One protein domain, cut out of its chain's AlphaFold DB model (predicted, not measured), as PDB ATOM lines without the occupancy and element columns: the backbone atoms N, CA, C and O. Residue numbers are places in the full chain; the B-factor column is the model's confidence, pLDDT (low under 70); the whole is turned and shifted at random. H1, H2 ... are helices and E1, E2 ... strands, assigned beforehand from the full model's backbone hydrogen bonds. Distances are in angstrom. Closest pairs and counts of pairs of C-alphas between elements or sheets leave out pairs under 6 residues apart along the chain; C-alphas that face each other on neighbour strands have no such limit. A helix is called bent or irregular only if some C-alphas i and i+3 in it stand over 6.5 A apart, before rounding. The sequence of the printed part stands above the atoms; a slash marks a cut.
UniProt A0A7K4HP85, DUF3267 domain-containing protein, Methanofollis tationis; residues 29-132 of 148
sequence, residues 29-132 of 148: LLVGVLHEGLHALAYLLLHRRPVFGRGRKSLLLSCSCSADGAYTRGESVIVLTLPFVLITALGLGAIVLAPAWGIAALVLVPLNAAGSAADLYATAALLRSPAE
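This is residues 29 to 132 of the 148 residues of the protein "DUF3267 domain-containing protein" of Methanofollis tationis (UniProt A0A7K4HP85). What shape do these atoms make? A long, bent helix H2 folds back on H3 as a helical hairpin that makes one long end, H1 crosses over its bend, and a small hairpin of two strands, E1 and E2, covers another side of H1. H4 packs beside the first arm of H2, at the other end of the long axis. What are its parts and size? The printed part has 104 residues, with four named helices and two named strands in the order H1 E1 E2 H2 H3 H4; the class is mostly helix, and the sheet, E1 - E2, is antiparallel. It is compact, with a radius of gyration of the C-alphas of 14.6 A, yet elongated, spanning 45 by 28 by 25 A.

Where does the printed part begin? H1, residues 29 to 45, is 24.1 A long, with C-alpha 29 at (-2.875, 26.315, 7.550). E1 is residues 50 to 54, 13.2 A, and E2 residues 61 to 65, 13.4 A. Is H2 straight? By its hydrogen bonds residues 73 to 97 were assigned as one helix, but it is bent, with C-alphas 80 and 83 7.2 A apart. Its arms are H2a, residues 73 to 80, 10.6 A, and H2b, residues 83 to 97, 20.5 A, at a steep tilt of 48 degrees. What follows? H3, residues 99 to 115, 24.0 A, is irregular, with C-alphas 100 and 103 7.6 A apart, and has a kink of 33 degrees near residue 106. H4, residues 117 to 127, 15.2 A, ends with C-alpha 127 at (21.841, 36.332, -5.728).

Which helix is the hub? H2, taken whole, touches H1, H3 and H4. H2b and H3 form a helical hairpin at a shallow tilt of 19 degrees, closest at the C-alphas of Ile 95 and Gly 102, 4.3 A; H2a touches H4 at a shallow tilt of 11 degrees, opposite ways, closest at the C-alphas of Leu 80 and Asp 119, 5.1 A. Where does H1 meet them? With residues 39 to 43 alone it touches H2a, closest at the C-alphas of Ala 42 and Val 79, 5.2 A, and with residues 34 to 39 alone H2b, closest at those of His 35 and Pro 83, 5.2 A. How do the strands pair? In the hairpin of E1 and E2, N 51 and O 64 are 2.7 A apart and N 62 and O 53 2.9 A, within hydrogen-bond range; the closest C-alphas of H1 and E2 are those of Glu 36 and Cys 63, 5.3 A. Are the helix backbones whole? Every O i to N i+4 pair is within hydrogen-bond range in H1, H2a, H2b and H4, and 10 of 13 in H3.

How far does it reach? The two C-alphas farthest apart, of Ala 100 and Glu 132, are 46.4 A apart. Is it continuous? The printed part has no cut, and no link is long. Where is confidence low? Residues 54 to 60 and 66 to 68 have pLDDT under 70; the mean of the printed part is 89.0.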
ATOM      1  N   LEU A  29      -3.502  26.141   6.238       90.56
ATOM      2  CA  LEU A  29      -2.875  26.315   7.550       90.56
ATOM      3  C   LEU A  29      -1.723  25.328   7.762       90.56
ATOM      4  O   LEU A  29      -0.661  25.726   8.235       90.56
ATOM      5  N   LEU A  30      -1.912  24.063   7.379       91.19
ATOM      6  CA  LEU A  30      -0.881  23.034   7.467       91.19
ATOM      7  C   LEU A  30       0.340  23.399   6.618       91.19
ATOM      8  O   LEU A  30       1.459  23.334   7.119       91.19
ATOM      9  N   VAL A  31       0.137  23.813   5.366       92.00
ATOM     10  CA  VAL A  31       1.231  24.238   4.480       92.00
ATOM     11  C   VAL A  31       1.962  25.438   5.066       92.00
ATOM     12  O   VAL A  31       3.186  25.420   5.091       92.00
ATOM     13  N   GLY A  32       1.247  26.428   5.605       91.50
ATOM     14  CA  GLY A  32       1.868  27.564   6.288       91.50
ATOM     15  C   GLY A  32       2.730  27.135   7.479       91.50
ATOM     16  O   GLY A  32       3.881  27.542   7.585       91.50
ATOM     17  N   VAL A  33       2.222  26.254   8.346       91.69
ATOM     18  CA  VAL A  33       2.994  25.738   9.495       91.69
ATOM     19  C   VAL A  33       4.229  24.959   9.041       91.69
ATOM     20  O   VAL A  33       5.301  25.136   9.617       91.69
ATOM     21  N   LEU A  34       4.106  24.115   8.014       93.69
ATOM     22  CA  LEU A  34       5.244  23.384   7.453       93.69
ATOM     23  C   LEU A  34       6.271  24.334   6.830       93.69
ATOM     24  O   LEU A  34       7.467  24.136   7.016       93.69
ATOM     25  N   HIS A  35       5.808  25.365   6.127       94.94
ATOM     26  CA  HIS A  35       6.651  26.358   5.478       94.94
ATOM     27  C   HIS A  35       7.495  27.124   6.506       94.94
ATOM     28  O   HIS A  35       8.724  27.079   6.462       94.94
ATOM     29  N   GLU A  36       6.851  27.715   7.513       93.12
ATOM     30  CA  GLU A  36       7.550  28.421   8.593       93.12
ATOM     31  C   GLU A  36       8.397  27.481   9.463       93.12
ATOM     32  O   GLU A  36       9.457  27.859   9.964       93.12
ATOM     33  N   GLY A  37       7.957  26.233   9.639       93.75
ATOM     34  CA  GLY A  37       8.719  25.203  10.339       93.75
ATOM     35  C   GLY A  37      10.013  24.825   9.614       93.75
ATOM     36  O   GLY A  37      11.016  24.545  10.267       93.75
ATOM     37  N   LEU A  38      10.024  24.856   8.279       96.12
ATOM     38  CA  LEU A  38      11.231  24.615   7.489       96.12
ATOM     39  C   LEU A  38      12.190  25.803   7.519       96.12
ATOM     40  O   LEU A  38      13.390  25.573   7.653       96.12
ATOM     41  N   HIS A  39      11.695  27.042   7.501       94.31
ATOM     42  CA  HIS A  39      12.530  28.215   7.802       94.31
ATOM     43  C   HIS A  39      13.201  28.065   9.171       94.31
ATOM     44  O   HIS A  39      14.419  28.196   9.302       94.31
ATOM     45  N   ALA A  40      12.431  27.675  10.191       92.88
ATOM     46  CA  ALA A  40      12.969  27.428  11.524       92.88
ATOM     47  C   ALA A  40      14.006  26.299  11.552       92.88
ATOM     48  O   ALA A  40      15.032  26.423  12.221       92.88
ATOM     49  N   LEU A  41      13.766  25.212  10.816       95.44
ATOM     50  CA  LEU A  41      14.725  24.121  10.680       95.44
ATOM     51  C   LEU A  41      16.025  24.608  10.031       95.44
ATOM     52  O   LEU A  41      17.095  24.271  10.529       95.44
ATOM     53  N   ALA A  42      15.948  25.424   8.976       94.88
ATOM     54  CA  ALA A  42      17.125  26.019   8.347       94.88
ATOM     55  C   ALA A  42      17.935  26.839   9.360       94.88
ATOM     56  O   ALA A  42      19.143  26.643   9.485       94.88
ATOM     57  N   TYR A  43      17.267  27.680  10.152       92.31
ATOM     58  CA  TYR A  43      17.917  28.438  11.220       92.31
ATOM     59  C   TYR A  43      18.598  27.539  12.257       92.31
ATOM     60  O   TYR A  43      19.753  27.774  12.611       92.31
ATOM     61  N   LEU A  44      17.929  26.477  12.709       93.06
ATOM     62  CA  LEU A  44      18.508  25.531  13.669       93.06
ATOM     63  C   LEU A  44      19.729  24.796  13.099       93.06
ATOM     64  O   LEU A  44      20.717  24.616  13.813       93.06
ATOM     65  N   LEU A  45      19.684  24.402  11.822       94.25
ATOM     66  CA  LEU A  45      20.806  23.758  11.128       94.25
ATOM     67  C   LEU A  45      22.010  24.694  10.966       94.25
ATOM     68  O   LEU A  45      23.145  24.227  10.947       94.25
ATOM     69  N   LEU A  46      21.769  26.003  10.907       92.75
ATOM     70  CA  LEU A  46      22.798  27.045  10.903       92.75
ATOM     71  C   LEU A  46      23.253  27.452  12.317       92.75
ATOM     72  O   LEU A  46      23.991  28.424  12.470       92.75
ATOM     73  N   HIS A  47      22.827  26.720  13.353       90.88
ATOM     74  CA  HIS A  47      23.109  26.998  14.765       90.88
ATOM     75  C   HIS A  47      22.566  28.347  15.260       90.88
ATOM     76  O   HIS A  47      23.191  29.022  16.080       90.88
ATOM     77  N   ARG A  48      21.383  28.734  14.776       88.19
ATOM     78  CA  ARG A  48      20.714  30.003  15.094       88.19
ATOM     79  C   ARG A  48      19.391  29.780  15.803       88.19
ATOM     80  O   ARG A  48      18.849  28.671  15.823       88.19
ATOM     81  N   ARG A  49      18.858  30.847  16.396       87.00
ATOM     82  CA  ARG A  49      17.602  30.809  17.154       87.00
ATOM     83  C   ARG A  49      16.426  31.296  16.299       87.00
ATOM     84  O   ARG A  49      16.279  32.504  16.113       87.00
ATOM     85  N   PRO A  50      15.556  30.394  15.803       88.19
ATOM     86  CA  PRO A  50      14.348  30.817  15.114       88.19
ATOM     87  C   PRO A  50      13.386  31.488  16.094       88.19
ATOM     88  O   PRO A  50      13.130  30.991  17.194       88.19
ATOM     89  N   VAL A  51      12.821  32.607  15.670       85.38
ATOM     90  CA  VAL A  51      11.803  33.355  16.395       85.38
ATOM     91  C   VAL A  51      10.552  33.415  15.538       85.38
ATOM     92  O   VAL A  51      10.537  33.938  14.424       85.38
ATOM     93  N   PHE A  52       9.474  32.868  16.088       83.25
ATOM     94  CA  PHE A  52       8.162  32.923  15.471       83.25
ATOM     95  C   PHE A  52       7.437  34.180  15.931       83.25
ATOM     96  O   PHE A  52       7.352  34.472  17.126       83.25
ATOM     97  N   GLY A  53       6.879  34.911  14.978       73.69
ATOM     98  CA  GLY A  53       6.070  36.087  15.239       73.69
ATOM     99  C   GLY A  53       4.924  36.193  14.248       73.69
ATOM    100  O   GLY A  53       4.834  35.445  13.278       73.69
ATOM    101  N   ARG A  54       4.034  37.155  14.486       60.94
ATOM    102  CA  ARG A  54       3.163  37.662  13.427       60.94
ATOM    103  C   ARG A  54       3.942  38.731  12.681       60.94
ATOM    104  O   ARG A  54       4.280  39.758  13.271       60.94
ATOM    105  N   GLY A  55       4.232  38.497  11.406       56.81
ATOM    106  CA  GLY A  55       4.828  39.521  10.562       56.81
ATOM    107  C   GLY A  55       3.928  40.756  10.557       56.81
ATOM    108  O   GLY A  55       2.708  40.636  10.466       56.81
ATOM    109  N   ARG A  56       4.504  41.965  10.617       53.41
ATOM    110  CA  ARG A  56       3.726  43.226  10.611       53.41
ATOM    111  C   ARG A  56       2.767  43.363   9.414       53.41
ATOM    112  O   ARG A  56       1.887  44.217   9.446       53.41
ATOM    113  N   LYS A  57       2.950  42.556   8.359       54.38
ATOM    114  CA  LYS A  57       2.198  42.585   7.095       54.38
ATOM    115  C   LYS A  57       1.462  41.279   6.746       54.38
ATOM    116  O   LYS A  57       0.803  41.249   5.713       54.38
ATOM    117  N   SER A  58       1.557  40.223   7.561       56.50
ATOM    118  CA  SER A  58       0.896  38.935   7.289       56.50
ATOM    119  C   SER A  58      -0.023  38.535   8.442       56.50
ATOM    120  O   SER A  58       0.330  38.657   9.612       56.50
ATOM    121  N   LEU A  59      -1.218  38.044   8.107       56.75
ATOM    122  CA  LEU A  59      -2.160  37.454   9.068       56.75
ATOM    123  C   LEU A  59      -1.683  36.085   9.588       56.75
ATOM    124  O   LEU A  59      -2.161  35.631  10.636       56.75
ATOM    125  N   LEU A  60      -0.757  35.451   8.864       65.69
ATOM    126  CA  LEU A  60      -0.196  34.136   9.155       65.69
ATOM    127  C   LEU A  60       1.083  34.245  10.002       65.69
ATOM    128  O   LEU A  60       1.673  35.319  10.138       65.69
ATOM    129  N   LEU A  61       1.472  33.122  10.611       72.38
ATOM    130  CA  LEU A  61       2.757  32.986  11.301       72.38
ATOM    131  C   LEU A  61       3.899  33.286  10.323       72.38
ATOM    132  O   LEU A  61       3.814  32.912   9.162       72.38
ATOM    133  N   SER A  62       4.938  33.955  10.812       77.25
ATOM    134  CA  SER A  62       6.207  34.148  10.111       77.25
ATOM    135  C   SER A  62       7.352  33.731  11.028       77.25
ATOM    136  O   SER A  62       7.365  34.108  12.209       77.25
ATOM    137  N   CYS A  63       8.310  32.989  10.498       77.88
ATOM    138  CA  CYS A  63       9.559  32.648  11.148       77.88
ATOM    139  C   CYS A  63      10.647  33.609  10.674       77.88
ATOM    140  O   CYS A  63      10.812  33.863   9.488       77.88
ATOM    141  N   SER A  64      11.392  34.153  11.621       79.81
ATOM    142  CA  SER A  64      12.561  34.990  11.361       79.81
ATOM    143  C   SER A  64      13.620  34.638  12.385       79.81
ATOM    144  O   SER A  64      13.281  34.204  13.487       79.81
ATOM    145  N   CYS A  65      14.895  34.844  12.089       78.56
ATOM    146  CA  CYS A  65      15.863  34.883  13.172       78.56
ATOM    147  C   CYS A  65      15.782  36.244  13.859       78.56
ATOM    148  O   CYS A  65      15.682  37.267  13.197       78.56
ATOM    149  N   SER A  66      15.852  36.271  15.185       64.88
ATOM    150  CA  SER A  66      16.038  37.515  15.928       64.88
ATOM    151  C   SER A  66      17.165  37.306  16.930       64.88
ATOM    152  O   SER A  66      17.171  36.297  17.634       64.88
ATOM    153  N   ALA A  67      18.085  38.273  16.980       54.84
ATOM    154  CA  ALA A  67      19.129  38.472  17.993       54.84
ATOM    155  C   ALA A  67      20.546  37.880  17.792       54.84
ATOM    156  O   ALA A  67      21.417  38.235  18.579       54.84
ATOM    157  N   ASP A  68      20.846  37.101  16.743       68.12
ATOM    158  CA  ASP A  68      22.192  36.492  16.570       68.12
ATOM    159  C   ASP A  68      23.094  37.185  15.516       68.12
ATOM    160  O   ASP A  68      24.114  36.630  15.093       68.12
ATOM    161  N   GLY A  69      22.752  38.409  15.094       78.75
ATOM    162  CA  GLY A  69      23.530  39.197  14.129       78.75
ATOM    163  C   GLY A  69      23.256  38.856  12.659       78.75
ATOM    164  O   GLY A  69      22.269  38.200  12.329       78.75
ATOM    165  N   ALA A  70      24.114  39.356  11.766       89.12
ATOM    166  CA  ALA A  70      23.938  39.202  10.326       89.12
ATOM    167  C   ALA A  70      24.399  37.825   9.814       89.12
ATOM    168  O   ALA A  70      25.335  37.213  10.332       89.12
ATOM    169  N   TYR A  71      23.737  37.381   8.757       90.12
ATOM    170  CA  TYR A  71      23.985  36.158   8.015       90.12
ATOM    171  C   TYR A  71      24.814  36.444   6.781       90.12
ATOM    172  O   TYR A  71      24.716  37.520   6.192       90.12
ATOM    173  N   THR A  72      25.579  35.461   6.335       93.88
ATOM    174  CA  THR A  72      26.134  35.507   4.987       93.88
ATOM    175  C   THR A  72      25.012  35.402   3.955       93.88
ATOM    176  O   THR A  72      23.997  34.733   4.168       93.88
ATOM    177  N   ARG A  73      25.225  35.996   2.777       94.69
ATOM    178  CA  ARG A  73      24.324  35.849   1.626       94.69
ATOM    179  C   ARG A  73      23.936  34.386   1.358       94.69
ATOM    180  O   ARG A  73      22.791  34.104   1.022       94.69
ATOM    181  N   GLY A  74      24.893  33.462   1.472       95.25
ATOM    182  CA  GLY A  74      24.674  32.034   1.223       95.25
ATOM    183  C   GLY A  74      23.728  31.388   2.234       95.25
ATOM    184  O   GLY A  74      22.809  30.675   1.837       95.25
ATOM    185  N   GLU A  75      23.912  31.677   3.521       94.69
ATOM    186  CA  GLU A  75      23.030  31.189   4.584       94.69
ATOM    187  C   GLU A  75      21.593  31.684   4.393       94.69
ATOM    188  O   GLU A  75      20.662  30.882   4.440       94.69
ATOM    189  N   SER A  76      21.404  32.970   4.084       94.69
ATOM    190  CA  SER A  76      20.068  33.525   3.828       94.69
ATOM    191  C   SER A  76      19.398  32.902   2.605       94.69
ATOM    192  O   SER A  76      18.210  32.606   2.647       94.69
ATOM    193  N   VAL A  77      20.146  32.630   1.531       96.50
ATOM    194  CA  VAL A  77      19.605  31.911   0.363       96.50
ATOM    195  C   VAL A  77      19.133  30.506   0.748       96.50
ATOM    196  O   VAL A  77      18.076  30.078   0.287       96.50
ATOM    197  N   ILE A  78      19.876  29.790   1.598       96.25
ATOM    198  CA  ILE A  78      19.469  28.459   2.071       96.25
ATOM    199  C   ILE A  78      18.163  28.555   2.856       96.25
ATOM    200  O   ILE A  78      17.234  27.816   2.546       96.25
ATOM    201  N   VAL A  79      18.076  29.475   3.822       95.25
ATOM    202  CA  VAL A  79      16.864  29.673   4.629       95.25
ATOM    203  C   VAL A  79      15.666  29.964   3.725       95.25
ATOM    204  O   VAL A  79      14.712  29.192   3.724       95.25
ATOM    205  N   LEU A  80      15.763  30.992   2.878       95.38
ATOM    206  CA  LEU A  80      14.666  31.441   2.015       95.38
ATOM    207  C   LEU A  80      14.186  30.357   1.036       95.38
ATOM    208  O   LEU A  80      13.000  30.265   0.730       95.38
ATOM    209  N   THR A  81      15.091  29.524   0.519       97.56
ATOM    210  CA  THR A  81      14.733  28.530  -0.508       97.56
ATOM    211  C   THR A  81      14.310  27.176   0.051       97.56
ATOM    212  O   THR A  81      13.650  26.413  -0.665       97.56
ATOM    213  N   LEU A  82      14.648  26.858   1.307       97.25
ATOM    214  CA  LEU A  82      14.426  25.526   1.872       97.25
ATOM    215  C   LEU A  82      12.951  25.084   1.830       97.25
ATOM    216  O   LEU A  82      12.700  23.960   1.375       97.25
ATOM    217  N   PRO A  83      11.961  25.915   2.221       96.88
ATOM    218  CA  PRO A  83      10.559  25.508   2.169       96.88
ATOM    219  C   PRO A  83      10.072  25.267   0.748       96.88
ATOM    220  O   PRO A  83       9.401  24.266   0.480       96.88
ATOM    221  N   PHE A  84      10.452  26.147  -0.186       97.94
ATOM    222  CA  PHE A  84      10.088  25.998  -1.587       97.94
ATOM    223  C   PHE A  84      10.588  24.662  -2.134       97.94
ATOM    224  O   PHE A  84       9.799  23.887  -2.676       97.94
ATOM    225  N   VAL A  85      11.876  24.364  -1.947       97.88
ATOM    226  CA  VAL A  85      12.509  23.159  -2.494       97.88
ATOM    227  C   VAL A  85      11.931  21.892  -1.864       97.88
ATOM    228  O   VAL A  85      11.485  21.004  -2.593       97.88
ATOM    229  N   LEU A  86      11.903  21.796  -0.532       97.50
ATOM    230  CA  LEU A  86      11.506  20.556   0.141       97.50
ATOM    231  C   LEU A  86      10.017  20.251  -0.015       97.50
ATOM    232  O   LEU A  86       9.665  19.126  -0.372       97.50
ATOM    233  N   ILE A  87       9.132  21.227   0.206       96.19
ATOM    234  CA  ILE A  87       7.682  20.991   0.120       96.19
ATOM    235  C   ILE A  87       7.284  20.677  -1.327       96.19
ATOM    236  O   ILE A  87       6.481  19.773  -1.562       96.19
ATOM    237  N   THR A  88       7.887  21.356  -2.308       96.62
ATOM    238  CA  THR A  88       7.631  21.070  -3.727       96.62
ATOM    239  C   THR A  88       8.136  19.686  -4.115       96.62
ATOM    240  O   THR A  88       7.394  18.929  -4.737       96.62
ATOM    241  N   ALA A  89       9.357  19.309  -3.720       96.50
ATOM    242  CA  ALA A  89       9.906  17.987  -4.017       96.50
ATOM    243  C   ALA A  89       9.055  16.862  -3.405       96.50
ATOM    244  O   ALA A  89       8.750  15.881  -4.086       96.50
ATOM    245  N   LEU A  90       8.609  17.024  -2.155       94.88
ATOM    246  CA  LEU A  90       7.717  16.070  -1.493       94.88
ATOM    247  C   LEU A  90       6.344  16.004  -2.169       94.88
ATOM    248  O   LEU A  90       5.824  14.910  -2.381       94.88
ATOM    249  N   GLY A  91       5.772  17.148  -2.550       94.25
ATOM    250  CA  GLY A  91       4.495  17.203  -3.261       94.25
ATOM    251  C   GLY A  91       4.560  16.528  -4.633       94.25
ATOM    252  O   GLY A  91       3.725  15.680  -4.942       94.25
ATOM    253  N   LEU A  92       5.589  16.820  -5.431       95.44
ATOM    254  CA  LEU A  92       5.812  16.151  -6.718       95.44
ATOM    255  C   LEU A  92       6.060  14.647  -6.540       95.44
ATOM    256  O   LEU A  92       5.498  13.838  -7.278       95.44
ATOM    257  N   GLY A  93       6.837  14.262  -5.524       95.06
ATOM    258  CA  GLY A  93       7.035  12.863  -5.154       95.06
ATOM    259  C   GLY A  93       5.721  12.164  -4.800       95.06
ATOM    260  O   GLY A  93       5.474  11.063  -5.281       95.06
ATOM    261  N   ALA A  94       4.840  12.812  -4.035       93.31
ATOM    262  CA  ALA A  94       3.526  12.272  -3.692       93.31
ATOM    263  C   ALA A  94       2.620  12.102  -4.923       93.31
ATOM    264  O   ALA A  94       1.942  11.084  -5.031       93.31
ATOM    265  N   ILE A  95       2.651  13.037  -5.879       93.31
ATOM    266  CA  ILE A  95       1.884  12.927  -7.135       93.31
ATOM    267  C   ILE A  95       2.285  11.671  -7.918       93.31
ATOM    268  O   ILE A  95       1.418  10.974  -8.441       93.31
ATOM    269  N   VAL A  96       3.585  11.373  -7.990       94.00
ATOM    270  CA  VAL A  96       4.107  10.260  -8.800       94.00
ATOM    271  C   VAL A  96       4.055   8.926  -8.051       94.00
ATOM    272  O   VAL A  96       3.673   7.909  -8.623       94.00
ATOM    273  N   LEU A  97       4.454   8.915  -6.778       95.94
ATOM    274  CA  LEU A  97       4.706   7.694  -6.006       95.94
ATOM    275  C   LEU A  97       3.538   7.297  -5.098       95.94
ATOM    276  O   LEU A  97       3.450   6.139  -4.692       95.94
ATOM    277  N   ALA A  98       2.640   8.231  -4.774       92.56
ATOM    278  CA  ALA A  98       1.514   7.994  -3.876       92.56
ATOM    279  C   ALA A  98       0.210   8.613  -4.425       92.56
ATOM    280  O   ALA A  98      -0.330   9.542  -3.818       92.56
ATOM    281  N   PRO A  99      -0.359   8.082  -5.530       88.25
ATOM    282  CA  PRO A  99      -1.489   8.698  -6.240       88.25
ATOM    283  C   PRO A  99      -2.726   8.966  -5.374       88.25
ATOM    284  O   PRO A  99      -3.468   9.909  -5.640       88.25
ATOM    285  N   ALA A 100      -2.923   8.191  -4.301       90.44
ATOM    286  CA  ALA A 100      -3.979   8.417  -3.310       90.44
ATOM    287  C   ALA A 100      -3.916   9.817  -2.661       90.44
ATOM    288  O   ALA A 100      -4.944  10.369  -2.281       90.44
ATOM    289  N   TRP A 101      -2.722  10.410  -2.580       87.56
ATOM    290  CA  TRP A 101      -2.473  11.760  -2.071       87.56
ATOM    291  C   TRP A 101      -2.303  12.799  -3.188       87.56
ATOM    292  O   TRP A 101      -2.088  13.976  -2.899       87.56
ATOM    293  N   GLY A 102      -2.420  12.398  -4.458       87.81
ATOM    294  CA  GLY A 102      -2.131  13.248  -5.613       87.81
ATOM    295  C   GLY A 102      -2.972  14.525  -5.649       87.81
ATOM    296  O   GLY A 102      -2.432  15.593  -5.911       87.81
ATOM    297  N   ILE A 103      -4.264  14.454  -5.301       86.44
ATOM    298  CA  ILE A 103      -5.141  15.640  -5.237       86.44
ATOM    299  C   ILE A 103      -4.669  16.618  -4.153       86.44
ATOM    300  O   ILE A 103      -4.567  17.815  -4.406       86.44
ATOM    301  N   ALA A 104      -4.339  16.119  -2.958       86.19
ATOM    302  CA  ALA A 104      -3.820  16.961  -1.882       86.19
ATOM    303  C   ALA A 104      -2.489  17.616  -2.283       86.19
ATOM    304  O   ALA A 104      -2.295  18.808  -2.058       86.19
ATOM    305  N   ALA A 105      -1.607  16.866  -2.947       90.06
ATOM    306  CA  ALA A 105      -0.338  17.374  -3.452       90.06
ATOM    307  C   ALA A 105      -0.509  18.419  -4.573       90.06
ATOM    308  O   ALA A 105       0.198  19.427  -4.576       90.06
ATOM    309  N   LEU A 106      -1.485  18.237  -5.470       90.62
ATOM    310  CA  LEU A 106      -1.838  19.209  -6.513       90.62
ATOM    311  C   LEU A 106      -2.328  20.545  -5.943       90.62
ATOM    312  O   LEU A 106      -2.185  21.565  -6.610       90.62
ATOM    313  N   VAL A 107      -2.882  20.557  -4.729       90.12
ATOM    314  CA  VAL A 107      -3.270  21.790  -4.026       90.12
ATOM    315  C   VAL A 107      -2.102  22.356  -3.214       90.12
ATOM    316  O   VAL A 107      -1.846  23.559  -3.237       90.12
ATOM    317  N   LEU A 108      -1.359  21.493  -2.521       91.88
ATOM    318  CA  LEU A 108      -0.251  21.874  -1.647       91.88
ATOM    319  C   LEU A 108       0.910  22.527  -2.407       91.88
ATOM    320  O   LEU A 108       1.450  23.525  -1.930       91.88
ATOM    321  N   VAL A 109       1.283  22.009  -3.581       94.56
ATOM    322  CA  VAL A 109       2.424  22.537  -4.351       94.56
ATOM    323  C   VAL A 109       2.191  23.992  -4.795       94.56
ATOM    324  O   VAL A 109       3.039  24.832  -4.486       94.56
ATOM    325  N   PRO A 110       1.058  24.353  -5.435       94.62
ATOM    326  CA  PRO A 110       0.762  25.747  -5.762       94.62
ATOM    327  C   PRO A 110       0.645  26.654  -4.537       94.62
ATOM    328  O   PRO A 110       1.121  27.785  -4.586       94.62
ATOM    329  N   LEU A 111       0.051  26.177  -3.436       92.62
ATOM    330  CA  LEU A 111      -0.047  26.962  -2.200       92.62
ATOM    331  C   LEU A 111       1.333  27.286  -1.623       92.62
ATOM    332  O   LEU A 111       1.591  28.434  -1.269       92.62
ATOM    333  N   ASN A 112       2.233  26.305  -1.579       95.69
ATOM    334  CA  ASN A 112       3.606  26.528  -1.141       95.69
ATOM    335  C   ASN A 112       4.359  27.471  -2.088       95.69
ATOM    336  O   ASN A 112       5.057  28.369  -1.625       95.69
ATOM    337  N   ALA A 113       4.200  27.304  -3.403       95.12
ATOM    338  CA  ALA A 113       4.815  28.189  -4.389       95.12
ATOM    339  C   ALA A 113       4.329  29.641  -4.237       95.12
ATOM    340  O   ALA A 113       5.137  30.566  -4.285       95.12
ATOM    341  N   ALA A 114       3.029  29.836  -3.996       92.69
ATOM    342  CA  ALA A 114       2.453  31.146  -3.715       92.69
ATOM    343  C   ALA A 114       2.994  31.737  -2.403       92.69
ATOM    344  O   ALA A 114       3.386  32.903  -2.383       92.69
ATOM    345  N   GLY A 115       3.070  30.936  -1.334       89.69
ATOM    346  CA  GLY A 115       3.649  31.347  -0.049       89.69
ATOM    347  C   GLY A 115       5.130  31.724  -0.151       89.69
ATOM    348  O   GLY A 115       5.550  32.719   0.426       89.69
ATOM    349  N   SER A 116       5.888  31.008  -0.984       95.12
ATOM    350  CA  SER A 116       7.327  31.228  -1.191       95.12
ATOM    351  C   SER A 116       7.646  32.391  -2.141       95.12
ATOM    352  O   SER A 116       8.814  32.652  -2.419       95.12
ATOM    353  N   ALA A 117       6.651  33.083  -2.709       94.81
ATOM    354  CA  ALA A 117       6.903  34.100  -3.734       94.81
ATOM    355  C   ALA A 117       7.776  35.259  -3.218       94.81
ATOM    356  O   ALA A 117       8.666  35.732  -3.931       94.81
ATOM    357  N   ALA A 118       7.550  35.692  -1.972       91.19
ATOM    358  CA  ALA A 118       8.373  36.711  -1.323       91.19
ATOM    359  C   ALA A 118       9.804  36.205  -1.072       91.19
ATOM    360  O   ALA A 118      10.759  36.935  -1.338       91.19
ATOM    361  N   ASP A 119       9.951  34.947  -0.658       94.25
ATOM    362  CA  ASP A 119      11.248  34.329  -0.378       94.25
ATOM    363  C   ASP A 119      12.085  34.162  -1.644       94.25
ATOM    364  O   ASP A 119      13.280  34.457  -1.660       94.25
ATOM    365  N   LEU A 120      11.457  33.744  -2.746       96.56
ATOM    366  CA  LEU A 120      12.112  33.615  -4.046       96.56
ATOM    367  C   LEU A 120      12.504  34.981  -4.615       96.56
ATOM    368  O   LEU A 120      13.576  35.115  -5.210       96.56
ATOM    369  N   TYR A 121      11.678  36.010  -4.409       95.81
ATOM    370  CA  TYR A 121      12.033  37.383  -4.765       95.81
ATOM    371  C   TYR A 121      13.236  37.883  -3.950       95.81
ATOM    372  O   TYR A 121      14.193  38.404  -4.528       95.81
ATOM    373  N   ALA A 122      13.223  37.681  -2.629       94.12
ATOM    374  CA  ALA A 122      14.331  38.023  -1.741       94.12
ATOM    375  C   ALA A 122      15.608  37.260  -2.127       94.12
ATOM    376  O   ALA A 122      16.665  37.867  -2.292       94.12
ATOM    377  N   THR A 123      15.494  35.960  -2.400       96.81
ATOM    378  CA  THR A 123      16.582  35.115  -2.908       96.81
ATOM    379  C   THR A 123      17.158  35.680  -4.204       96.81
ATOM    380  O   THR A 123      18.371  35.823  -4.329       96.81
ATOM    381  N   ALA A 124      16.313  36.048  -5.170       97.31
ATOM    382  CA  ALA A 124      16.768  36.624  -6.432       97.31
ATOM    383  C   ALA A 124      17.486  37.971  -6.238       97.31
ATOM    384  O   ALA A 124      18.438  38.259  -6.963       97.31
ATOM    385  N   ALA A 125      17.057  38.787  -5.271       95.44
ATOM    386  CA  ALA A 125      17.748  40.022  -4.910       95.44
ATOM    387  C   ALA A 125      19.126  39.738  -4.286       95.44
ATOM    388  O   ALA A 125      20.112  40.341  -4.709       95.44
ATOM    389  N   LEU A 126      19.213  38.777  -3.361       96.00
ATOM    390  CA  LEU A 126      20.476  38.350  -2.749       96.00
ATOM    391  C   LEU A 126      21.442  37.760  -3.776       96.00
ATOM    392  O   LEU A 126      22.617  38.095  -3.778       96.00
ATOM    393  N   LEU A 127      20.974  36.927  -4.703       96.69
ATOM    394  CA  LEU A 127      21.841  36.332  -5.728       96.69
ATOM    395  C   LEU A 127      22.431  37.362  -6.705       96.69
ATOM    396  O   LEU A 127      23.414  37.061  -7.379       96.69
ATOM    397  N   ARG A 128      21.849  38.564  -6.785       96.19
ATOM    398  CA  ARG A 128      22.386  39.691  -7.562       96.19
ATOM    399  C   ARG A 128      23.345  40.571  -6.759       96.19
ATOM    400  O   ARG A 128      23.952  41.462  -7.349       96.19
ATOM    401  N   SER A 129      23.474  40.358  -5.450       94.44
ATOM    402  CA  SER A 129      24.416  41.090  -4.606       94.44
ATOM    403  C   SER A 129      25.794  40.407  -4.576       94.44
ATOM    404  O   SER A 129      25.901  39.201  -4.849       94.44
ATOM    405  N   PRO A 130      26.861  41.148  -4.219       95.38
ATOM    406  CA  PRO A 130      28.182  40.579  -3.956       95.38
ATOM    407  C   PRO A 130      28.135  39.389  -2.987       95.38
ATOM    408  O   PRO A 130      27.231  39.274  -2.155       95.38
ATOM    409  N   ALA A 131      29.093  38.470  -3.108       93.69
ATOM    410  CA  ALA A 131      29.125  37.250  -2.296       93.69
ATOM    411  C   ALA A 131      29.424  37.518  -0.821       93.69
ATOM    412  O   ALA A 131      29.006  36.754   0.047       93.69
ATOM    413  N   GLU A 132      30.090  38.633  -0.567       94.62
ATOM    414  CA  GLU A 132      30.500  39.150   0.726       94.62
ATOM    415  C   GLU A 132      29.373  39.933   1.417       94.62
ATOM    416  O   GLU A 132      29.547  40.405   2.539       94.62
TER     417      GLU A 132